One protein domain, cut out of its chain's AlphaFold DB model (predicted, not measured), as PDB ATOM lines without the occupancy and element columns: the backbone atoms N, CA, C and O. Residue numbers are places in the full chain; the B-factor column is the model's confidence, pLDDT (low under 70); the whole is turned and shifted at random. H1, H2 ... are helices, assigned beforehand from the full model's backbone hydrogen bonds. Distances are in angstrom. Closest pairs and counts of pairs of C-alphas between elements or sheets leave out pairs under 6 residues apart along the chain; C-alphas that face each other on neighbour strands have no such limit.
ATOM      1  N   GLY A   2      98.140  25.031 -35.419       61.03
ATOM      2  CA  GLY A   2      99.450  25.230 -34.764       61.03
ATOM      3  C   GLY A   2      99.425  25.259 -33.226       61.03
ATOM      4  O   GLY A   2     100.238  24.596 -32.594       61.03
ATOM      5  N   ARG A   3      98.413  25.899 -32.617       67.00
ATOM      6  CA  ARG A   3      98.219  25.911 -31.151       67.00
ATOM      7  C   ARG A   3      98.019  24.523 -30.519       67.00
ATOM      8  O   ARG A   3      98.351  24.348 -29.358       67.00
ATOM      9  N   HIS A   4      97.486  23.541 -31.252       70.38
ATOM     10  CA  HIS A   4      97.247  22.189 -30.721       70.38
ATOM     11  C   HIS A   4      98.515  21.322 -30.694       70.38
ATOM     12  O   HIS A   4      98.562  20.353 -29.944       70.38
ATOM     13  N   PHE A   5      99.539  21.666 -31.483       68.50
ATOM     14  CA  PHE A   5     100.784  20.896 -31.588       68.50
ATOM     15  C   PHE A   5     101.963  21.507 -30.821       68.50
ATOM     16  O   PHE A   5     102.956  20.814 -30.610       68.50
ATOM     17  N   GLN A   6     101.844  22.754 -30.348       65.00
ATOM     18  CA  GLN A   6     102.892  23.455 -29.587       65.00
ATOM     19  C   GLN A   6     103.387  22.681 -28.351       65.00
ATOM     20  O   GLN A   6     104.550  22.804 -27.993       65.00
ATOM     21  N   GLY A   7     102.540  21.857 -27.718       67.62
ATOM     22  CA  GLY A   7     102.929  21.049 -26.554       67.62
ATOM     23  C   GLY A   7     103.586  19.698 -26.870       67.62
ATOM     24  O   GLY A   7     104.150  19.082 -25.972       67.62
ATOM     25  N   PHE A   8     103.507  19.214 -28.115       65.50
ATOM     26  CA  PHE A   8     103.990  17.874 -28.493       65.50
ATOM     27  C   PHE A   8     105.408  17.872 -29.062       65.50
ATOM     28  O   PHE A   8     106.090  16.850 -29.004       65.50
ATOM     29  N   PHE A   9     105.860  19.005 -29.599       64.31
ATOM     30  CA  PHE A   9     107.188  19.136 -30.181       64.31
ATOM     31  C   PHE A   9     107.960  20.212 -29.421       64.31
ATOM     32  O   PHE A   9     107.496  21.350 -29.375       64.31
ATOM     33  N   PRO A  10     109.123  19.892 -28.821       58.78
ATOM     34  CA  PRO A  10     109.957  20.912 -28.201       58.78
ATOM     35  C   PRO A  10     110.319  21.979 -29.240       58.78
ATOM     36  O   PRO A  10     110.725  21.645 -30.361       58.78
ATOM     37  N   GLU A  11     110.144  23.247 -28.862       56.09
ATOM     38  CA  GLU A  11     110.370  24.401 -29.734       56.09
ATOM     39  C   GLU A  11     111.729  24.298 -30.450       56.09
ATOM     40  O   GLU A  11     112.761  24.012 -29.841       56.09
ATOM     41  N   GLY A  12     111.719  24.484 -31.774       58.00
ATOM     42  CA  GLY A  12     112.928  24.548 -32.601       58.00
ATOM     43  C   GLY A  12     113.462  23.225 -33.169       58.00
ATOM     44  O   GLY A  12     114.415  23.272 -33.941       58.00
ATOM     45  N   LYS A  13     112.880  22.051 -32.858       66.12
ATOM     46  CA  LYS A  13     113.372  20.760 -33.407       66.12
ATOM     47  C   LYS A  13     112.702  20.290 -34.703       66.12
ATOM     48  O   LYS A  13     113.305  19.503 -35.428       66.12
ATOM     49  N   VAL A  14     111.481  20.738 -34.995       70.88
ATOM     50  CA  VAL A  14     110.733  20.402 -36.221       70.88
ATOM     51  C   VAL A  14     110.014  21.661 -36.696       70.88
ATOM     52  O   VAL A  14     109.323  22.302 -35.905       70.88
ATOM     53  N   ALA A  15     110.188  22.033 -37.966       80.31
ATOM     54  CA  ALA A  15     109.504  23.195 -38.530       80.31
ATOM     55  C   ALA A  15     107.999  22.909 -38.683       80.31
ATOM     56  O   ALA A  15     107.605  21.786 -39.011       80.31
ATOM     57  N   MET A  16     107.144  23.913 -38.472       78.38
ATOM     58  CA  MET A  16     105.689  23.727 -38.562       78.38
ATOM     59  C   MET A  16     105.264  23.249 -39.951       78.38
ATOM     60  O   MET A  16     104.387  22.397 -40.064       78.38
ATOM     61  N   GLU A  17     105.925  23.726 -40.999       82.94
ATOM     62  CA  GLU A  17     105.705  23.311 -42.383       82.94
ATOM     63  C   GLU A  17     105.942  21.805 -42.563       82.94
ATOM     64  O   GLU A  17     105.155  21.132 -43.228       82.94
ATOM     65  N   GLN A  18     106.974  21.250 -41.917       81.56
ATOM     66  CA  GLN A  18     107.268  19.812 -41.955       81.56
ATOM     67  C   GLN A  18     106.179  19.000 -41.252       81.56
ATOM     68  O   GLN A  18     105.789  17.942 -41.740       81.56
ATOM     69  N   LEU A  19     105.651  19.505 -40.134       80.94
ATOM     70  CA  LEU A  19     104.536  18.869 -39.436       80.94
ATOM     71  C   LEU A  19     103.255  18.899 -40.280       80.94
ATOM     72  O   LEU A  19     102.581  17.879 -40.405       80.94
ATOM     73  N   PHE A  20     102.933  20.042 -40.891       85.00
ATOM     74  CA  PHE A  20     101.776  20.169 -41.781       85.00
ATOM     75  C   PHE A  20     101.887  19.253 -43.006       85.00
ATOM     76  O   PHE A  20     100.891  18.644 -43.399       85.00
ATOM     77  N   ALA A  21     103.094  19.073 -43.550       86.88
ATOM     78  CA  ALA A  21     103.340  18.157 -44.660       86.88
ATOM     79  C   ALA A  21     102.976  16.696 -44.326       86.88
ATOM     80  O   ALA A  21     102.513  15.972 -45.208       86.88
ATOM     81  N   LEU A  22     103.090  16.267 -43.060       88.38
ATOM     82  CA  LEU A  22     102.677  14.920 -42.642       88.38
ATOM     83  C   LEU A  22     101.167  14.688 -42.778       88.38
ATOM     84  O   LEU A  22     100.752  13.552 -42.995       88.38
ATOM     85  N   GLY A  23     100.349  15.737 -42.690       89.88
ATOM     86  CA  GLY A  23      98.902  15.662 -42.898       89.88
ATOM     87  C   GLY A  23      98.464  15.903 -44.344       89.88
ATOM     88  O   GLY A  23      97.266  15.953 -44.608       89.88
ATOM     89  N   SER A  24      99.393  16.074 -45.288       88.88
ATOM     90  CA  SER A  24      99.042  16.343 -46.686       88.88
ATOM     91  C   SER A  24      98.417  15.116 -47.361       88.88
ATOM     92  O   SER A  24      98.893  13.987 -47.199       88.88
ATOM     93  N   SER A  25      97.347  15.336 -48.121       89.12
ATOM     94  CA  SER A  25      96.575  14.300 -48.811       89.12
ATOM     95  C   SER A  25      95.963  14.867 -50.097       89.12
ATOM     96  O   SER A  25      95.489  16.007 -50.075       89.12
ATOM     97  N   PRO A  26      95.898  14.093 -51.199       85.62
ATOM     98  CA  PRO A  26      95.201  14.503 -52.418       85.62
ATOM     99  C   PRO A  26      93.726  14.851 -52.177       85.62
ATOM    100  O   PRO A  26      93.203  15.760 -52.813       85.62
ATOM    101  N   ALA A  27      93.077  14.175 -51.224       76.56
ATOM    102  CA  ALA A  27      91.670  14.384 -50.882       76.56
ATOM    103  C   ALA A  27      91.409  15.686 -50.099       76.56
ATOM    104  O   ALA A  27      90.262  16.097 -49.949       76.56
ATOM    105  N   ALA A  28      92.456  16.336 -49.581       74.69
ATOM    106  CA  ALA A  28      92.354  17.544 -48.770       74.69
ATOM    107  C   ALA A  28      93.431  18.562 -49.175       74.69
ATOM    108  O   ALA A  28      94.259  18.958 -48.352       74.69
ATOM    109  N   GLN A  29      93.442  18.983 -50.446       76.62
ATOM    110  CA  GLN A  29      94.371  20.012 -50.928       76.62
ATOM    111  C   GLN A  29      94.217  21.308 -50.113       76.62
ATOM    112  O   GLN A  29      93.129  21.869 -50.016       76.62
ATOM    113  N   GLY A  30      95.302  21.760 -49.477       73.75
ATOM    114  CA  GLY A  30      95.292  22.916 -48.566       73.75
ATOM    115  C   GLY A  30      94.686  22.649 -47.178       73.75
ATOM    116  O   GLY A  30      94.701  23.537 -46.326       73.75
ATOM    117  N   GLY A  31      94.179  21.439 -46.932       83.75
ATOM    118  CA  GLY A  31      93.712  20.961 -45.633       83.75
ATOM    119  C   GLY A  31      94.758  20.115 -44.902       83.75
ATOM    120  O   GLY A  31      95.880  19.920 -45.366       83.75
ATOM    121  N   PHE A  32      94.382  19.592 -43.735       87.44
ATOM    122  CA  PHE A  32      95.222  18.691 -42.944       87.44
ATOM    123  C   PHE A  32      94.442  17.421 -42.612       87.44
ATOM    124  O   PHE A  32      93.473  17.446 -41.850       87.44
ATOM    125  N   ASN A  33      94.863  16.309 -43.209       91.44
ATOM    126  CA  ASN A  33      94.258  15.000 -43.049       91.44
ATOM    127  C   ASN A  33      94.897  14.266 -41.856       91.44
ATOM    128  O   ASN A  33      96.074  13.899 -41.877       91.44
ATOM    129  N   MET A  34      94.098  14.025 -40.813       91.25
ATOM    130  CA  MET A  34      94.539  13.322 -39.603       91.25
ATOM    131  C   MET A  34      94.900  11.854 -39.860       91.25
ATOM    132  O   MET A  34      95.787  11.334 -39.184       91.25
ATOM    133  N   ALA A  35      94.251  11.189 -40.821       92.19
ATOM    134  CA  ALA A  35      94.594   9.820 -41.202       92.19
ATOM    135  C   ALA A  35      95.980   9.783 -41.854       92.19
ATOM    136  O   ALA A  35      96.819   8.979 -41.463       92.19
ATOM    137  N   ALA A  36      96.268  10.733 -42.745       93.56
ATOM    138  CA  ALA A  36      97.581  10.858 -43.368       93.56
ATOM    139  C   ALA A  36      98.694  11.109 -42.327       93.56
ATOM    140  O   ALA A  36      99.740  10.459 -42.376       93.56
ATOM    141  N   LEU A  37      98.441  11.981 -41.336       92.19
ATOM    142  CA  LEU A  37      99.349  12.172 -40.196       92.19
ATOM    143  C   LEU A  37      99.558  10.859 -39.430       92.19
ATOM    144  O   LEU A  37     100.696  10.507 -39.127       92.19
ATOM    145  N   ALA A  38      98.476  10.149 -39.102       93.69
ATOM    146  CA  ALA A  38      98.545   8.908 -38.342       93.69
ATOM    147  C   ALA A  38      99.341   7.833 -39.094       93.69
ATOM    148  O   ALA A  38     100.218   7.214 -38.496       93.69
ATOM    149  N   LEU A  39      99.106   7.659 -40.396       94.12
ATOM    150  CA  LEU A  39      99.819   6.691 -41.231       94.12
ATOM    151  C   LEU A  39     101.317   7.012 -41.303       94.12
ATOM    152  O   LEU A  39     102.143   6.142 -41.045       94.12
ATOM    153  N   ARG A  40     101.686   8.276 -41.543       91.50
ATOM    154  CA  ARG A  40     103.100   8.692 -41.590       91.50
ATOM    155  C   ARG A  40     103.780   8.726 -40.216       91.50
ATOM    156  O   ARG A  40     105.006   8.684 -40.142       91.50
ATOM    157  N   GLY A  41     103.002   8.829 -39.139       89.38
ATOM    158  CA  GLY A  41     103.484   8.920 -37.757       89.38
ATOM    159  C   GLY A  41     103.501   7.598 -36.986       89.38
ATOM    160  O   GLY A  41     103.972   7.573 -35.850       89.38
ATOM    161  N   SER A  42     102.996   6.506 -37.562       91.81
ATOM    162  CA  SER A  42     102.919   5.193 -36.908       91.81
ATOM    163  C   SER A  42     103.638   4.111 -37.715       91.81
ATOM    164  O   SER A  42     103.862   4.255 -38.913       91.81
TER     165      SER A  42
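AT A GLANCE: This is residues 2 to 42 of the 521 residues of the protein "Alpha-glucan family phosphorylase" of Gammaproteobacteria bacterium (UniProt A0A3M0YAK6). Two short helices, H2 and H3, make the core, the end of H2 meeting H3 at about a right angle, with a still shorter helix, H1, near the start of H2. Stretches with no named element make the rest: between H1 and H2 residues 10 to 15 stick out, and between H2 and H3 the chain swings out past Ala 27, within a helical run at residues 26 to 28 too short to bear a name, and folds back. The printed part has 41 residues with three named helices, H1, H2 and H3 in chain order, and no named strand; the class is all helix, though under half of the residues are in named elements. It is only just compact, close to loose, with a radius of gyration of the C-alphas of 10.5 A, and it spans 30 by 22 by 15 A.

HOW THE PARTS SIT: Start at the longest helix, H3, residues 34 to 41. It touches H2, residues 16 to 22, where you find the closest C-alphas, those of Leu 22 and Leu 37, 5.0 A apart. Their lines stand about perpendicular, at 87 degrees. H1, residues 2 to 5, is close to H2 but not clearly touching: the closest C-alphas, of Gly 2 and Met 16, are 7.5 A apart. H1 and H3 are apart. In H2 and H3 every O i to N i+4 pair is within hydrogen-bond range; H1 is too short for such a pair, but its one O i to N i+3 pair is within range.

IN THESE COORDINATES: Find C-alpha 34 at (94.539, 13.322, -39.603); from there H3 runs 10.1 A to C-alpha 41. H2 runs 10.2 A from C-alpha 16 at (105.689, 23.727, -38.562) to C-alpha 22. H1 begins at C-alpha 2, at (99.450, 25.230, -34.764), and is 5.5 A long.

THE WHOLE: The two C-alphas farthest apart, of Glu 11 and Ala 27, are 30.0 A apart. The printed part has no cut; the link from H1 to H2 is short and that from H2 to H3 long. Look in the B-factor column: the mean pLDDT of the printed part is 79.3, and residues 2 to 3 and 5 to 13 are under 70.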